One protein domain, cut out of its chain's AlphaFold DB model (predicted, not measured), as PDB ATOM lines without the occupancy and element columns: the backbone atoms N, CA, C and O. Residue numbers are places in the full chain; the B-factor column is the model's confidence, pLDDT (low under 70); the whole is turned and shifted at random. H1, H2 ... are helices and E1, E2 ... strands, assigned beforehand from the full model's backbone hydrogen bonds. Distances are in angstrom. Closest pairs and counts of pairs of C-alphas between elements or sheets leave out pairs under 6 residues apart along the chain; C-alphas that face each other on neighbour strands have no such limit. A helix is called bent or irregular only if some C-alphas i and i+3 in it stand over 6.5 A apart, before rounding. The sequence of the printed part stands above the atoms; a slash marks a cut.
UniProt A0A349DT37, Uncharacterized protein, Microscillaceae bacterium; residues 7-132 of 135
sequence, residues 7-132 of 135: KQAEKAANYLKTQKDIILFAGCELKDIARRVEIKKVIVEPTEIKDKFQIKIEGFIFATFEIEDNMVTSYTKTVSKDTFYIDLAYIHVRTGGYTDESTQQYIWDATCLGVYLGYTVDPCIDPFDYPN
ATOM      1  N   LYS A   7     110.771 233.015 135.752       92.25
ATOM      2  CA  LYS A   7     110.401 232.892 134.333       92.25
ATOM      3  C   LYS A   7     109.770 231.534 134.006       92.25
ATOM      4  O   LYS A   7     108.828 231.475 133.218       92.25
ATOM      5  N   GLN A   8     110.278 230.443 134.586       90.00
ATOM      6  CA  GLN A   8     109.683 229.111 134.420       90.00
ATOM      7  C   GLN A   8     108.300 229.041 135.074       90.00
ATOM      8  O   GLN A   8     107.359 228.576 134.432       90.00
ATOM      9  N   ALA A   9     108.164 229.558 136.300       89.75
ATOM     10  CA  ALA A   9     106.893 229.586 137.018       89.75
ATOM     11  C   ALA A   9     105.833 230.413 136.277       89.75
ATOM     12  O   ALA A   9     104.712 229.953 136.092       89.75
ATOM     13  N   GLU A  10     106.194 231.597 135.775       92.00
ATOM     14  CA  GLU A  10     105.303 232.450 134.980       92.00
ATOM     15  C   GLU A  10     104.883 231.782 133.668       92.00
ATOM     16  O   GLU A  10     103.702 231.811 133.316       92.00
ATOM     17  N   LYS A  11     105.819 231.143 132.953       91.50
ATOM     18  CA  LYS A  11     105.514 230.421 131.710       91.50
ATOM     19  C   LYS A  11     104.519 229.285 131.961       91.50
ATOM     20  O   LYS A  11     103.514 229.199 131.259       91.50
ATOM     21  N   ALA A  12     104.783 228.447 132.961       89.25
ATOM     22  CA  ALA A  12     103.906 227.336 133.312       89.25
ATOM     23  C   ALA A  12     102.542 227.829 133.818       89.25
ATOM     24  O   ALA A  12     101.509 227.341 133.370       89.25
ATOM     25  N   ALA A  13     102.512 228.858 134.668       91.19
ATOM     26  CA  ALA A  13     101.265 229.437 135.155       91.19
ATOM     27  C   ALA A  13     100.417 230.040 134.027       91.19
ATOM     28  O   ALA A  13      99.199 229.881 134.034       91.19
ATOM     29  N   ASN A  14     101.030 230.712 133.049       93.31
ATOM     30  CA  ASN A  14     100.307 231.251 131.897       93.31
ATOM     31  C   ASN A  14      99.678 230.145 131.048       93.31
ATOM     32  O   ASN A  14      98.544 230.307 130.612       93.31
ATOM     33  N   TYR A  15     100.371 229.019 130.870       91.31
ATOM     34  CA  TYR A  15      99.807 227.853 130.197       91.31
ATOM     35  C   TYR A  15      98.667 227.211 131.004       91.31
ATOM     36  O   TYR A  15      97.599 226.947 130.465       91.31
ATOM     37  N   LEU A  16      98.845 227.013 132.313       90.38
ATOM     38  CA  LEU A  16      97.816 226.413 133.171       90.38
ATOM     39  C   LEU A  16      96.543 227.266 133.245       90.38
ATOM     40  O   LEU A  16      95.449 226.720 133.316       90.38
ATOM     41  N   LYS A  17      96.653 228.597 133.156       92.56
ATOM     42  CA  LYS A  17      95.490 229.503 133.098       92.56
ATOM     43  C   LYS A  17      94.626 229.323 131.849       92.56
ATOM     44  O   LYS A  17      93.474 229.744 131.872       92.56
ATOM     45  N   THR A  18      95.159 228.750 130.767       92.00
ATOM     46  CA  THR A  18      94.363 228.447 129.568       92.00
ATOM     47  C   THR A  18      93.681 227.085 129.649       92.00
ATOM     48  O   THR A  18      92.869 226.770 128.783       92.00
ATOM     49  N   GLN A  19      93.997 226.278 130.664       90.50
ATOM     50  CA  GLN A  19      93.398 224.964 130.867       90.50
ATOM     51  C   GLN A  19      92.145 225.082 131.735       90.50
ATOM     52  O   GLN A  19      92.091 225.859 132.688       90.50
ATOM     53  N   LYS A  20      91.119 224.292 131.407       89.06
ATOM     54  CA  LYS A  20      89.894 224.224 132.213       89.06
ATOM     55  C   LYS A  20      90.092 223.356 133.457       89.06
ATOM     56  O   LYS A  20      89.630 223.696 134.546       89.06
ATOM     57  N   ASP A  21      90.748 222.224 133.274       89.44
ATOM     58  CA  ASP A  21      91.050 221.252 134.305       89.44
ATOM     59  C   ASP A  21      92.396 220.580 134.038       89.44
ATOM     60  O   ASP A  21      92.920 220.606 132.924       89.44
ATOM     61  N   ILE A  22      92.954 220.009 135.099       89.75
ATOM     62  CA  ILE A  22      94.163 219.187 135.081       89.75
ATOM     63  C   ILE A  22      93.906 217.878 135.825       89.75
ATOM     64  O   ILE A  22      92.962 217.774 136.616       89.75
ATOM     65  N   ILE A  23      94.791 216.911 135.619       89.50
ATOM     66  CA  ILE A  23      94.928 215.749 136.488       89.50
ATOM     67  C   ILE A  23      96.193 215.918 137.323       89.50
ATOM     68  O   ILE A  23      97.263 216.195 136.788       89.50
ATOM     69  N   LEU A  24      96.059 215.771 138.638       88.06
ATOM     70  CA  LEU A  24      97.184 215.649 139.557       88.06
ATOM     71  C   LEU A  24      97.425 214.169 139.828       88.06
ATOM     72  O   LEU A  24      96.554 213.523 140.414       88.06
ATOM     73  N   PHE A  25      98.581 213.654 139.426       86.38
ATOM     74  CA  PHE A  25      98.967 212.257 139.600       86.38
ATOM     75  C   PHE A  25     100.455 212.174 139.943       86.38
ATOM     76  O   PHE A  25     101.291 212.647 139.180       86.38
ATOM     77  N   ALA A  26     100.775 211.635 141.122       78.31
ATOM     78  CA  ALA A  26     102.147 211.594 141.618       78.31
ATOM     79  C   ALA A  26     102.929 210.384 141.089       78.31
ATOM     80  O   ALA A  26     104.144 210.487 140.942       78.31
ATOM     81  N   GLY A  27     102.253 209.263 140.812       75.62
ATOM     82  CA  GLY A  27     102.903 208.056 140.297       75.62
ATOM     83  C   GLY A  27     103.957 207.520 141.266       75.62
ATOM     84  O   GLY A  27     105.021 207.069 140.867       75.62
ATOM     85  N   CYS A  28     103.721 207.639 142.575       71.94
ATOM     86  CA  CYS A  28     104.697 207.200 143.578       71.94
ATOM     87  C   CYS A  28     104.544 205.719 143.941       71.94
ATOM     88  O   CYS A  28     105.485 205.107 144.447       71.94
ATOM     89  N   GLU A  29     103.362 205.147 143.723       74.88
ATOM     90  CA  GLU A  29     102.980 203.826 144.214       74.88
ATOM     91  C   GLU A  29     102.329 203.006 143.097       74.88
ATOM     92  O   GLU A  29     101.717 203.557 142.186       74.88
ATOM     93  N   LEU A  30     102.432 201.673 143.192       75.50
ATOM     94  CA  LEU A  30     101.731 200.752 142.283       75.50
ATOM     95  C   LEU A  30     100.213 200.934 142.337       75.50
ATOM     96  O   LEU A  30      99.533 200.621 141.366       75.50
ATOM     97  N   LYS A  31      99.705 201.431 143.471       83.12
ATOM     98  CA  LYS A  31      98.322 201.834 143.677       83.12
ATOM     99  C   LYS A  31      98.298 203.270 144.184       83.12
ATOM    100  O   LYS A  31      98.713 203.518 145.308       83.12
ATOM    101  N   ASP A  32      97.806 204.200 143.378       86.31
ATOM    102  CA  ASP A  32      97.802 205.631 143.705       86.31
ATOM    103  C   ASP A  32      96.487 206.289 143.247       86.31
ATOM    104  O   ASP A  32      95.684 205.698 142.520       86.31
ATOM    105  N   ILE A  33      96.229 207.509 143.718       88.31
ATOM    106  CA  ILE A  33      95.017 208.270 143.428       88.31
ATOM    107  C   ILE A  33      95.364 209.508 142.608       88.31
ATOM    108  O   ILE A  33      95.933 210.482 143.113       88.31
ATOM    109  N   ALA A  34      94.895 209.525 141.362       89.56
ATOM    110  CA  ALA A  34      94.877 210.730 140.553       89.56
ATOM    111  C   ALA A  34      93.639 211.583 140.856       89.56
ATOM    112  O   ALA A  34      92.547 211.079 141.121       89.56
ATOM    113  N   ARG A  35      93.791 212.907 140.811       90.12
ATOM    114  CA  ARG A  35      92.719 213.863 141.127       90.12
ATOM    115  C   ARG A  35      92.451 214.765 139.937       90.12
ATOM    116  O   ARG A  35      93.363 215.434 139.460       90.12
ATOM    117  N   ARG A  36      91.194 214.848 139.502       90.19
ATOM    118  CA  ARG A  36      90.768 215.812 138.484       90.19
ATOM    119  C   ARG A  36      90.398 217.128 139.138       90.19
ATOM    120  O   ARG A  36      89.443 217.191 139.915       90.19
ATOM    121  N   VAL A  37      91.151 218.168 138.805       90.94
ATOM    122  CA  VAL A  37      91.033 219.487 139.420       90.94
ATOM    123  C   VAL A  37      90.558 220.495 138.388       90.94
ATOM    124  O   VAL A  37      91.230 220.735 137.390       90.94
ATOM    125  N   GLU A  38      89.414 221.126 138.647       91.38
ATOM    126  CA  GLU A  38      88.977 222.306 137.905       91.38
ATOM    127  C   GLU A  38      89.773 223.519 138.383       91.38
ATOM    128  O   GLU A  38      89.787 223.839 139.575       91.38
ATOM    129  N   ILE A  39      90.404 224.224 137.448       92.25
ATOM    130  CA  ILE A  39      91.245 225.377 137.754       92.25
ATOM    131  C   ILE A  39      90.355 226.612 137.889       92.25
ATOM    132  O   ILE A  39      89.691 227.020 136.937       92.25
ATOM    133  N   LYS A  40      90.347 227.249 139.066       94.00
ATOM    134  CA  LYS A  40      89.694 228.559 139.257       94.00
ATOM    135  C   LYS A  40      90.696 229.697 139.280       94.00
ATOM    136  O   LYS A  40      90.410 230.779 138.772       94.00
ATOM    137  N   LYS A  41      91.869 229.466 139.868       94.12
ATOM    138  CA  LYS A  41      92.930 230.465 139.957       94.12
ATOM    139  C   LYS A  41      94.292 229.791 139.984       94.12
ATOM    140  O   LYS A  41      94.481 228.807 140.688       94.12
ATOM    141  N   VAL A  42      95.240 230.368 139.251       94.19
ATOM    142  CA  VAL A  42      96.652 229.965 139.255       94.19
ATOM    143  C   VAL A  42      97.478 231.117 139.814       94.19
ATOM    144  O   VAL A  42      97.412 232.238 139.297       94.19
ATOM    145  N   ILE A  43      98.238 230.844 140.867       94.81
ATOM    146  CA  ILE A  43      99.027 231.816 141.625       94.81
ATOM    147  C   ILE A  43     100.496 231.408 141.542       94.81
ATOM    148  O   ILE A  43     100.829 230.243 141.735       94.81
ATOM    149  N   VAL A  44     101.365 232.373 141.247       93.75
ATOM    150  CA  VAL A  44     102.820 232.214 141.337       93.75
ATOM    151  C   VAL A  44     103.276 232.933 142.593       93.75
ATOM    152  O   VAL A  44     102.964 234.112 142.765       93.75
ATOM    153  N   GLU A  45     104.021 232.244 143.446       94.19
ATOM    154  CA  GLU A  45     104.525 232.804 144.697       94.19
ATOM    155  C   GLU A  45     105.990 232.414 144.936       94.19
ATOM    156  O   GLU A  45     106.438 231.366 144.459       94.19
ATOM    157  N   PRO A  46     106.774 233.279 145.605       93.94
ATOM    158  CA  PRO A  46     108.128 232.936 146.010       93.94
ATOM    159  C   PRO A  46     108.109 231.847 147.088       93.94
ATOM    160  O   PRO A  46     107.185 231.777 147.896       93.94
ATOM    161  N   THR A  47     109.156 231.032 147.117       92.38
ATOM    162  CA  THR A  47     109.391 230.043 148.180       92.38
ATOM    163  C   THR A  47     110.330 230.596 149.250       92.38
ATOM    164  O   THR A  47     110.901 231.675 149.095       92.38
ATOM    165  N   GLU A  48     110.563 229.820 150.303       92.00
ATOM    166  CA  GLU A  48     111.597 230.064 151.311       92.00
ATOM    167  C   GLU A  48     113.021 230.092 150.727       92.00
ATOM    168  O   GLU A  48     113.912 230.745 151.273       92.00
ATOM    169  N   ILE A  49     113.242 229.419 149.593       91.31
ATOM    170  CA  ILE A  49     114.527 229.423 148.896       91.31
ATOM    171  C   ILE A  49     114.633 230.682 148.031       91.31
ATOM    172  O   ILE A  49     113.763 230.981 147.209       91.31
ATOM    173  N   LYS A  50     115.747 231.406 148.186       93.38
ATOM    174  CA  LYS A  50     116.027 232.634 147.435       93.38
ATOM    175  C   LYS A  50     115.922 232.398 145.922       93.38
ATOM    176  O   LYS A  50     116.483 231.441 145.392       93.38
ATOM    177  N   ASP A  51     115.225 233.308 145.240       91.44
ATOM    178  CA  ASP A  51     115.021 233.317 143.784       91.44
ATOM    179  C   ASP A  51     114.318 232.061 143.224       91.44
ATOM    180  O   ASP A  51     114.365 231.791 142.017       91.44
ATOM    181  N   LYS A  52     113.628 231.305 144.087       93.25
ATOM    182  CA  LYS A  52     112.802 230.155 143.719       93.25
ATOM    183  C   LYS A  52     111.321 230.449 143.921       93.25
ATOM    184  O   LYS A  52     110.924 231.178 144.828       93.25
ATOM    185  N   PHE A  53     110.519 229.893 143.023       92.44
ATOM    186  CA  PHE A  53     109.086 230.120 142.919       92.44
ATOM    187  C   PHE A  53     108.350 228.789 142.821       92.44
ATOM    188  O   PHE A  53     108.877 227.810 142.285       92.44
ATOM    189  N   GLN A  54     107.112 228.795 143.299       91.62
ATOM    190  CA  GLN A  54     106.172 227.688 143.208       91.62
ATOM    191  C   GLN A  54     104.855 228.150 142.586       91.62
ATOM    192  O   GLN A  54     104.580 229.352 142.473       91.62
ATOM    193  N   ILE A  55     104.053 227.181 142.152       91.38
ATOM    194  CA  ILE A  55     102.738 227.427 141.571       91.38
ATOM    195  C   ILE A  55     101.689 226.807 142.485       91.38
ATOM    196  O   ILE A  55     101.803 225.658 142.912       91.38
ATOM    197  N   LYS A  56     100.652 227.587 142.763       91.88
ATOM    198  CA  LYS A  56      99.484 227.191 143.537       91.88
ATOM    199  C   LYS A  56      98.237 227.269 142.663       91.88
ATOM    200  O   LYS A  56      98.022 228.263 141.968       91.88
ATOM    201  N   ILE A  57      97.413 226.232 142.711       91.38
ATOM    202  CA  ILE A  57      96.103 226.177 142.067       91.38
ATOM    203  C   ILE A  57      95.028 226.200 143.145       91.38
ATOM    204  O   ILE A  57      94.986 225.340 144.018       91.38
ATOM    205  N   GLU A  58      94.132 227.176 143.063       92.50
ATOM    206  CA  GLU A  58      92.873 227.161 143.807       92.50
ATOM    207  C   GLU A  58      91.790 226.633 142.870       92.50
ATOM    208  O   GLU A  58      91.630 227.123 141.743       92.50
ATOM    209  N   GLY A  59      91.061 225.614 143.317       91.19
ATOM    210  CA  GLY A  59      90.179 224.868 142.436       91.19
ATOM    211  C   GLY A  59      89.196 223.969 143.163       91.19
ATOM    212  O   GLY A  59      88.995 224.066 144.375       91.19
ATOM    213  N   PHE A  60      88.573 223.092 142.387       91.50
ATOM    214  CA  PHE A  60      87.706 222.044 142.905       91.50
ATOM    215  C   PHE A  60      88.211 220.697 142.414       91.50
ATOM    216  O   PHE A  60      88.354 220.508 141.206       91.50
ATOM    217  N   ILE A  61      88.438 219.757 143.329       90.06
ATOM    218  CA  ILE A  61      88.413 218.346 142.947       90.06
ATOM    219  C   ILE A  61      86.958 218.040 142.661       90.06
ATOM    220  O   ILE A  61      86.093 218.385 143.464       90.06
ATOM    221  N   PHE A  62      86.683 217.443 141.513       87.06
ATOM    222  CA  PHE A  62      85.343 216.945 141.201       87.06
ATOM    223  C   PHE A  62      85.333 215.444 140.907       87.06
ATOM    224  O   PHE A  62      84.260 214.841 140.844       87.06
ATOM    225  N   ALA A  63      86.515 214.834 140.796       88.69
ATOM    226  CA  ALA A  63      86.677 213.397 140.684       88.69
ATOM    227  C   ALA A  63      88.057 212.920 141.141       88.69
ATOM    228  O   ALA A  63      89.052 213.644 141.018       88.69
ATOM    229  N   THR A  64      88.108 211.669 141.583       91.00
ATOM    230  CA  THR A  64      89.338 210.905 141.782       91.00
ATOM    231  C   THR A  64      89.329 209.648 140.922       91.00
ATOM    232  O   THR A  64      88.268 209.085 140.644       91.00
ATOM    233  N   PHE A  65      90.518 209.212 140.526       89.25
ATOM    234  CA  PHE A  65      90.753 207.966 139.811       89.25
ATOM    235  C   PHE A  65      91.704 207.108 140.630       89.25
ATOM    236  O   PHE A  65      92.748 207.607 141.052       89.25
ATOM    237  N   GLU A  66      91.356 205.847 140.852       90.50
ATOM    238  CA  GLU A  66      92.330 204.872 141.341       90.50
ATOM    239  C   GLU A  66      93.140 204.376 140.149       90.50
ATOM    240  O   GLU A  66      92.582 204.083 139.087       90.50
ATOM    241  N   ILE A  67      94.456 204.336 140.322       86.50
ATOM    242  CA  ILE A  67      95.402 203.861 139.322       86.50
ATOM    243  C   ILE A  67      96.104 202.642 139.895       86.50
ATOM    244  O   ILE A  67      96.661 202.723 140.987       86.50
ATOM    245  N   GLU A  68      96.080 201.538 139.154       86.69
ATOM    246  CA  GLU A  68      96.865 200.336 139.434       86.69
ATOM    247  C   GLU A  68      97.689 199.994 138.190       86.69
ATOM    248  O   GLU A  68      97.151 199.981 137.083       86.69
ATOM    249  N   ASP A  69      98.998 199.786 138.354       80.31
ATOM    250  CA  ASP A  69      99.928 199.486 137.252       80.31
ATOM    251  C   ASP A  69      99.825 200.478 136.069       80.31
ATOM    252  O   ASP A  69      99.807 200.093 134.900       80.31
ATOM    253  N   ASN A  70      99.748 201.781 136.377       74.31
ATOM    254  CA  ASN A  70      99.568 202.874 135.409       74.31
ATOM    255  C   ASN A  70      98.283 202.792 134.561       74.31
ATOM    256  O   ASN A  70      98.191 203.420 133.508       74.31
ATOM    257  N   MET A  71      97.266 202.067 135.024       80.00
ATOM    258  CA  MET A  71      95.943 202.035 134.405       80.00
ATOM    259  C   MET A  71      94.881 202.544 135.371       80.00
ATOM    260  O   MET A  71      94.898 202.221 136.556       80.00
ATOM    261  N   VAL A  72      93.913 203.311 134.865       84.88
ATOM    262  CA  VAL A  72      92.746 203.716 135.659       84.88
ATOM    263  C   VAL A  72      91.861 202.497 135.922       84.88
ATOM    264  O   VAL A  72      91.324 201.909 134.985       84.88
ATOM    265  N   THR A  73      91.662 202.148 137.188       87.81
ATOM    266  CA  THR A  73      90.826 201.008 137.598       87.81
ATOM    267  C   THR A  73      89.470 201.429 138.139       87.81
ATOM    268  O   THR A  73      88.496 200.682 138.017       87.81
ATOM    269  N   SER A  74      89.361 202.632 138.705       87.00
ATOM    270  CA  SER A  74      88.089 203.125 139.224       87.00
ATOM    271  C   SER A  74      87.953 204.642 139.140       87.00
ATOM    272  O   SER A  74      88.925 205.384 138.998       87.00
ATOM    273  N   TYR A  75      86.705 205.100 139.217       87.75
ATOM    274  CA  TYR A  75      86.328 206.506 139.235       87.75
ATOM    275  C   TYR A  75      85.388 206.774 140.403       87.75
ATOM    276  O   TYR A  75      84.387 206.079 140.580       87.75
ATOM    277  N   THR A  76      85.659 207.848 141.138       88.94
ATOM    278  CA  THR A  76      84.761 208.353 142.175       88.94
ATOM    279  C   THR A  76      84.481 209.832 141.943       88.94
ATOM    280  O   THR A  76      85.400 210.643 141.837       88.94
ATOM    281  N   LYS A  77      83.196 210.209 141.886       87.75
ATOM    282  CA  LYS A  77      82.790 211.621 141.883       87.75
ATOM    283  C   LYS A  77      82.984 212.187 143.288       87.75
ATOM    284  O   LYS A  77      82.328 211.755 144.233       87.75
ATOM    285  N   THR A  78      83.847 213.184 143.417       80.69
ATOM    286  CA  THR A  78      84.203 213.793 144.703       80.69
ATOM    287  C   THR A  78      84.264 215.289 144.505       80.69
ATOM    288  O   THR A  78      85.220 215.763 143.916       80.69
ATOM    289  N   VAL A  79      83.254 216.035 144.960       83.69
ATOM    290  CA  VAL A  79      83.254 217.501 144.844       83.69
ATOM    291  C   VAL A  79      83.778 218.105 146.140       83.69
ATOM    292  O   VAL A  79      83.082 218.104 147.152       83.69
ATOM    293  N   SER A  80      85.000 218.629 146.105       88.00
ATOM    294  CA  SER A  80      85.623 219.334 147.224       88.00
ATOM    295  C   SER A  80      86.361 220.572 146.731       88.00
ATOM    296  O   SER A  80      87.063 220.526 145.721       88.00
ATOM    297  N   LYS A  81      86.203 221.692 147.444       86.94
ATOM    298  CA  LYS A  81      86.995 222.901 147.210       86.94
ATOM    299  C   LYS A  81      88.302 222.775 147.965       86.94
ATOM    300  O   LYS A  81      88.279 222.530 149.167       86.94
ATOM    301  N   ASP A  82      89.411 223.026 147.288       84.94
ATOM    302  CA  ASP A  82      90.716 222.900 147.919       84.94
ATOM    303  C   ASP A  82      91.769 223.762 147.201       84.94
ATOM    304  O   ASP A  82      91.498 224.452 146.209       84.94
ATOM    305  N   THR A  83      92.968 223.785 147.764       85.50
ATOM    306  CA  THR A  83      94.126 224.525 147.286       85.50
ATOM    307  C   THR A  83      95.322 223.593 147.179       85.50
ATOM    308  O   THR A  83      95.736 222.989 148.161       85.50
ATOM    309  N   PHE A  84      95.931 223.550 145.998       84.50
ATOM    310  CA  PHE A  84      97.021 222.635 145.683       84.50
ATOM    311  C   PHE A  84      98.292 223.407 145.370       84.50
ATOM    312  O   PHE A  84      98.300 224.254 144.478       84.50
ATOM    313  N   TYR A  85      99.379 223.074 146.057       85.06
ATOM    314  CA  TYR A  85     100.716 223.378 145.556       85.06
ATOM    315  C   TYR A  85     101.078 222.300 144.555       85.06
ATOM    316  O   TYR A  85     101.020 221.113 144.872       85.06
ATOM    317  N   ILE A  86     101.382 222.713 143.333       81.25
ATOM    318  CA  ILE A  86     101.573 221.775 142.238       81.25
ATOM    319  C   ILE A  86     103.052 221.620 141.918       81.25
ATOM    320  O   ILE A  86     103.791 222.593 141.764       81.25
ATOM    321  N   ASP A  87     103.469 220.367 141.799       79.88
ATOM    322  CA  ASP A  87     104.732 220.006 141.180       79.88
ATOM    323  C   ASP A  87     104.461 219.739 139.701       79.88
ATOM    324  O   ASP A  87     103.623 218.900 139.382       79.88
ATOM    325  N   LEU A  88     105.140 220.452 138.797       76.31
ATOM    326  CA  LEU A  88     104.926 220.282 137.355       76.31
ATOM    327  C   LEU A  88     105.227 218.853 136.886       76.31
ATOM    328  O   LEU A  88     104.666 218.436 135.879       76.31
ATOM    329  N   ALA A  89     106.054 218.109 137.630       74.31
ATOM    330  CA  ALA A  89     106.316 216.694 137.387       74.31
ATOM    331  C   ALA A  89     105.059 215.804 137.478       74.31
ATOM    332  O   ALA A  89     105.056 214.713 136.930       74.31
ATOM    333  N   TYR A  90     104.002 216.268 138.150       80.38
ATOM    334  CA  TYR A  90     102.829 215.470 138.530       80.38
ATOM    335  C   TYR A  90     101.518 216.018 137.958       80.38
ATOM    336  O   TYR A  90     100.438 215.787 138.508       80.38
ATOM    337  N   ILE A  91     101.600 216.818 136.889       84.94
ATOM    338  CA  ILE A  91     100.434 217.430 136.248       84.94
ATOM    339  C   ILE A  91     100.269 216.861 134.857       84.94
ATOM    340  O   ILE A  91     101.150 217.029 134.015       84.94
ATOM    341  N   HIS A  92      99.100 216.289 134.596       87.50
ATOM    342  CA  HIS A  92      98.694 215.940 133.249       87.50
ATOM    343  C   HIS A  92      97.635 216.930 132.783       87.50
ATOM    344  O   HIS A  92      96.733 217.328 133.529       87.50
ATOM    345  N   VAL A  93      97.754 217.338 131.529       86.06
ATOM    346  CA  VAL A  93      96.807 218.230 130.869       86.06
ATOM    347  C   VAL A  93      96.175 217.508 129.705       86.06
ATOM    348  O   VAL A  93      96.841 216.793 128.963       86.06
ATOM    349  N   ARG A  94      94.872 217.708 129.539       85.12
ATOM    350  CA  ARG A  94      94.149 217.125 128.421       85.12
ATOM    351  C   ARG A  94      94.622 217.760 127.116       85.12
ATOM    352  O   ARG A  94      94.497 218.969 126.935       85.12
ATOM    353  N   THR A  95      95.104 216.938 126.198       82.25
ATOM    354  CA  THR A  95      95.566 217.342 124.863       82.25
ATOM    355  C   THR A  95      94.580 216.936 123.775       82.25
ATOM    356  O   THR A  95      94.542 217.560 122.715       82.25
ATOM    357  N   GLY A  96      93.705 215.969 124.061       81.94
ATOM    358  CA  GLY A  96      92.682 215.527 123.125       81.94
ATOM    359  C   GLY A  96      91.710 214.527 123.732       81.94
ATOM    360  O   GLY A  96      91.144 214.745 124.811       81.94
ATOM    361  N   GLY A  97      91.475 213.457 122.981       82.69
ATOM    362  CA  GLY A  97      90.666 212.315 123.378       82.69
ATOM    363  C   GLY A  97      89.862 211.735 122.220       82.69
ATOM    364  O   GLY A  97      89.557 212.434 121.248       82.69
ATOM    365  N   TYR A  98      89.502 210.467 122.350       84.69
ATOM    366  CA  TYR A  98      88.878 209.644 121.320       84.69
ATOM    367  C   TYR A  98      87.692 208.871 121.898       84.69
ATOM    368  O   TYR A  98      87.587 208.717 123.108       84.69
ATOM    369  N   THR A  99      86.772 208.402 121.059       86.62
ATOM    370  CA  THR A  99      85.734 207.461 121.503       86.62
ATOM    371  C   THR A  99      86.234 206.051 121.248       86.62
ATOM    372  O   THR A  99      86.500 205.704 120.102       86.62
ATOM    373  N   ASP A 100      86.364 205.254 122.303       83.00
ATOM    374  CA  ASP A 100      86.681 203.838 122.184       83.00
ATOM    375  C   ASP A 100      85.501 203.098 121.542       83.00
ATOM    376  O   ASP A 100      84.366 203.158 122.021       83.00
ATOM    377  N   GLU A 101      85.755 202.415 120.429       86.25
ATOM    378  CA  GLU A 101      84.700 201.780 119.636       86.25
ATOM    379  C   GLU A 101      84.069 200.581 120.353       86.25
ATOM    380  O   GLU A 101      82.888 200.290 120.148       86.25
ATOM    381  N   SER A 102      84.828 199.904 121.221       85.56
ATOM    382  CA  SER A 102      84.380 198.693 121.911       85.56
ATOM    383  C   SER A 102      83.439 198.996 123.079       85.56
ATOM    384  O   SER A 102      82.431 198.318 123.273       85.56
ATOM    385  N   THR A 103      83.737 200.053 123.829       81.88
ATOM    386  CA  THR A 103      83.005 200.471 125.029       81.88
ATOM    387  C   THR A 103      82.047 201.628 124.758       81.88
ATOM    388  O   THR A 103      81.190 201.913 125.596       81.88
ATOM    389  N   GLN A 104      82.170 202.295 123.602       82.50
ATOM    390  CA  GLN A 104      81.471 203.539 123.247       82.50
ATOM    391  C   GLN A 104      81.727 204.683 124.244       82.50
ATOM    392  O   GLN A 104      80.955 205.642 124.330       82.50
ATOM    393  N   GLN A 105      82.815 204.599 125.012       80.19
ATOM    394  CA  GLN A 105      83.197 205.611 125.988       80.19
ATOM    395  C   GLN A 105      84.190 206.584 125.364       80.19
ATOM    396  O   GLN A 105      85.114 206.190 124.660       80.19
ATOM    397  N   TYR A 106      84.019 207.878 125.632       79.00
ATOM    398  CA  TYR A 106      85.064 208.844 125.305       79.00
ATOM    399  C   TYR A 106      86.211 208.684 126.309       79.00
ATOM    400  O   TYR A 106      85.972 208.557 127.506       79.00
ATOM    401  N   ILE A 107      87.443 208.711 125.833       81.69
ATOM    402  CA  ILE A 107      88.679 208.605 126.597       81.69
ATOM    403  C   ILE A 107      89.454 209.900 126.386       81.69
ATOM    404  O   ILE A 107      89.479 210.467 125.295       81.69
ATOM    405  N   TRP A 108      90.015 210.430 127.462       81.38
ATOM    406  CA  TRP A 108      90.836 211.625 127.464       81.38
ATOM    407  C   TRP A 108      92.278 211.240 127.228       81.38
ATOM    408  O   TRP A 108      92.864 210.563 128.063       81.38
ATOM    409  N   ASP A 109      92.832 211.784 126.154       79.88
ATOM    410  CA  ASP A 109      94.269 211.802 125.950       79.88
ATOM    411  C   ASP A 109      94.852 212.963 126.764       79.88
ATOM    412  O   ASP A 109      94.406 214.121 126.639       79.88
ATOM    413  N   ALA A 110      95.781 212.639 127.659       79.06
ATOM    414  CA  ALA A 110      96.439 213.588 128.534       79.06
ATOM    415  C   ALA A 110      97.957 213.434 128.462       79.06
ATOM    416  O   ALA A 110      98.495 212.329 128.457       79.06
ATOM    417  N   THR A 111      98.633 214.579 128.464       78.88
ATOM    418  CA  THR A 111     100.090 214.681 128.402       78.88
ATOM    419  C   THR A 111     100.631 215.219 129.713       78.88
ATOM    420  O   THR A 111     100.097 216.193 130.260       78.88
ATOM    421  N   CYS A 112     101.710 214.618 130.204       79.88
ATOM    422  CA  CYS A 112     102.402 215.113 131.386       79.88
ATOM    423  C   CYS A 112     103.154 216.417 131.073       79.88
ATOM    424  O   CYS A 112     103.875 216.519 130.084       79.88
ATOM    425  N   LEU A 113     103.032 217.435 131.927       76.69
ATOM    426  CA  LEU A 113     103.825 218.672 131.815       76.69
ATOM    427  C   LEU A 113     105.242 218.539 132.385       76.69
ATOM    428  O   LEU A 113     106.046 219.472 132.271       76.69
ATOM    429  N   GLY A 114     105.513 217.419 133.046       68.31
ATOM    430  CA  GLY A 114     106.758 217.122 133.723       68.31
ATOM    431  C   GLY A 114     107.874 216.645 132.802       68.31
ATOM    432  O   GLY A 114     107.853 216.809 131.585       68.31
ATOM    433  N   VAL A 115     108.885 216.053 133.426       62.69
ATOM    434  CA  VAL A 115     109.981 215.360 132.750       62.69
ATOM    435  C   VAL A 115     109.884 213.904 133.167       62.69
ATOM    436  O   VAL A 115     109.740 213.645 134.357       62.69
ATOM    437  N   TYR A 116     109.997 212.980 132.216       64.88
ATOM    438  CA  TYR A 116     110.160 211.561 132.515       64.88
ATOM    439  C   TYR A 116     111.404 211.354 133.393       64.88
ATOM    440  O   TYR A 116     112.523 211.696 133.001       64.88
ATOM    441  N   LEU A 117     111.198 210.837 134.599       61.69
ATOM    442  CA  LEU A 117     112.209 210.603 135.626       61.69
ATOM    443  C   LEU A 117     112.798 209.182 135.569       61.69
ATOM    444  O   LEU A 117     113.834 208.939 136.187       61.69
ATOM    445  N   GLY A 118     112.192 208.258 134.815       61.53
ATOM    446  CA  GLY A 118     112.718 206.901 134.614       61.53
ATOM    447  C   GLY A 118     112.341 205.902 135.707       61.53
ATOM    448  O   GLY A 118     112.982 204.856 135.820       61.53
ATOM    449  N   TYR A 119     111.333 206.214 136.523       66.31
ATOM    450  CA  TYR A 119     110.847 205.309 137.565       66.31
ATOM    451  C   TYR A 119     109.846 204.285 137.015       66.31
ATOM    452  O   TYR A 119     109.179 204.510 136.010       66.31
ATOM    453  N   THR A 120     109.702 203.155 137.711       65.06
ATOM    454  CA  THR A 120     108.759 202.083 137.336       65.06
ATOM    455  C   THR A 120     107.302 202.561 137.281       65.06
ATOM    456  O   THR A 120     106.510 202.039 136.505       65.06
ATOM    457  N   VAL A 121     106.959 203.560 138.094       63.81
ATOM    458  CA  VAL A 121     105.611 204.135 138.254       63.81
ATOM    459  C   VAL A 121     105.549 205.594 137.782       63.81
ATOM    460  O   VAL A 121     104.697 206.356 138.215       63.81
ATOM    461  N   ASP A 122     106.473 205.997 136.900       67.12
ATOM    462  CA  ASP A 122     106.580 207.381 136.436       67.12
ATOM    463  C   ASP A 122     105.248 207.899 135.862       67.12
ATOM    464  O   ASP A 122     104.732 207.311 134.908       67.12
ATOM    465  N   PRO A 123     104.691 208.996 136.404       65.38
ATOM    466  CA  PRO A 123     103.422 209.522 135.924       65.38
ATOM    467  C   PRO A 123     103.553 210.093 134.508       65.38
ATOM    468  O   PRO A 123     102.596 210.057 133.742       65.38
ATOM    469  N   CYS A 124     104.746 210.545 134.106       70.19
ATOM    470  CA  CYS A 124     104.992 211.091 132.778       70.19
ATOM    471  C   CYS A 124     105.285 210.006 131.726       70.19
ATOM    472  O   CYS A 124     106.298 210.066 131.022       70.19
ATOM    473  N   ILE A 125     104.385 209.029 131.596       66.38
ATOM    474  CA  ILE A 125     104.324 208.140 130.432       66.38
ATOM    475  C   ILE A 125     103.249 208.659 129.471       66.38
ATOM    476  O   ILE A 125     102.053 208.580 129.735       66.38
ATOM    477  N   ASP A 126     103.673 209.253 128.360       61.09
ATOM    478  CA  ASP A 126     102.733 209.670 127.320       61.09
ATOM    479  C   ASP A 126     102.432 208.489 126.377       61.09
ATOM    480  O   ASP A 126     103.376 207.811 125.945       61.09
ATOM    481  N   PRO A 127     101.168 208.281 125.959       62.31
ATOM    482  CA  PRO A 127      99.929 208.903 126.451       62.31
ATOM    483  C   PRO A 127      99.360 208.196 127.699       62.31
ATOM    484  O   PRO A 127      99.471 206.974 127.826       62.31
ATOM    485  N   PHE A 128      98.692 208.950 128.584       72.12
ATOM    486  CA  PHE A 128      97.942 208.393 129.719       72.12
ATOM    487  C   PHE A 128      96.440 208.640 129.544       72.12
ATOM    488  O   PHE A 128      95.963 209.777 129.620       72.12
ATOM    489  N   ASP A 129      95.695 207.557 129.349       80.06
ATOM    490  CA  ASP A 129      94.271 207.594 129.038       80.06
ATOM    491  C   ASP A 129      93.402 207.672 130.303       80.06
ATOM    492  O   ASP A 129      93.449 206.804 131.177       80.06
ATOM    493  N   TYR A 130      92.545 208.697 130.388       79.38
ATOM    494  CA  TYR A 130      91.540 208.822 131.453       79.38
ATOM    495  C   TYR A 130      90.125 208.682 130.883       79.38
ATOM    496  O   TYR A 130      89.749 209.446 129.993       79.38
ATOM    497  N   PRO A 131      89.269 207.782 131.389       76.06
ATOM    498  CA  PRO A 131      87.912 207.655 130.874       76.06
ATOM    499  C   PRO A 131      87.117 208.947 131.122       76.06
ATOM    500  O   PRO A 131      87.163 209.548 132.199       76.06
ATOM    501  N   ASN A 132      86.365 209.395 130.119       68.75
ATOM    502  CA  ASN A 132      85.532 210.585 130.216       68.75
ATOM    503  C   ASN A 132      84.319 210.307 131.077       68.75
ATOM    504  O   ASN A 132      83.499 209.451 130.757       68.75
TER     505      ASN A 132
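AT A GLANCE: This is residues 7 to 132 of the 135 residues of an uncharacterized protein of Microscillaceae bacterium (UniProt A0A349DT37). One seven-stranded antiparallel sheet is folded back on itself like part of a barrel: the long, bent strands E4 and E3 make one leaf, E1, E5, E6 and E7 make the other, and E2 is the hinge. A single helix, H1, packs over E2 and E3 near the turn that joins them, and the link from E6 to E7 makes a long loop. The printed part has 126 residues, with one named helix and seven named strands in the order H1 E1 E2 E3 E4 E5 E6 E7; the sheet's order is E4 E3 E2 E1 E5 E6 E7, and the class is mostly strand. The whole is compact, with a radius of gyration of the C-alphas of 14.8 A, yet elongated in outline, spanning 52 by 31 by 23 A.

IN THESE COORDINATES: The longest strands are E2, residues 31 to 46, 32.7 A, E3, residues 53 to 68, 32.4 A, and E4, residues 71 to 86, 22.0 A. E2 bends by 100 degrees at residue 40, E3 by 101 degrees at residue 60 and E4 by 123 degrees at residue 83. E1 is residues 21 to 24, E5 is residues 91 to 94, E6 is residues 106 to 112, 19.4 A, and E7 is residues 128 to 131, ending with C-alpha 131 at (87.912, 207.655, 130.874). H1, residues 7 to 16, is 14.2 A long and begins with C-alpha 7 at (110.401, 232.892, 134.333).

HOW THE PARTS SIT: The sheet is strongly twisted, and E1 to E4 and E5 to E7 are two meanders, each strand the antiparallel neighbour of the one before. In the hairpin of E2 and E3, N 34 and O 65 are 2.9 A apart, within hydrogen-bond range; in that of E3 and E4, N 61 and O 80 are 2.9 A apart. E1 and E2 have N 24 and O 35 at 2.8 A, E1 and E5 have N 23 and O 92 at 2.9 A, E5 and E6 have N 93 and O 111 at 2.9 A, and E6 and E7 have N 108 and O 130 at 2.7 A. The edge strands E4 and E7 come closest at the C-alphas of Val 72 and Tyr 130, 6.7 A. H1 is on the sheet at a height of 7.8 A, over E3, slantwise to the strands at 45 degrees on the local plane; its closest C-alphas to E2 are Ala 13 and Val 42, 6.2 A. Every O i to N i+4 pair of H1 is within hydrogen-bond range.

THE WHOLE: The C-alphas farthest apart are those of Lys 50 and Ser 102, 53.0 A. The printed part has no cut; the links E5 to E6 and E6 to E7 are long. The mean pLDDT of the printed part is 83.8, with residues 114 to 123, 125 to 127 and 132 under 70.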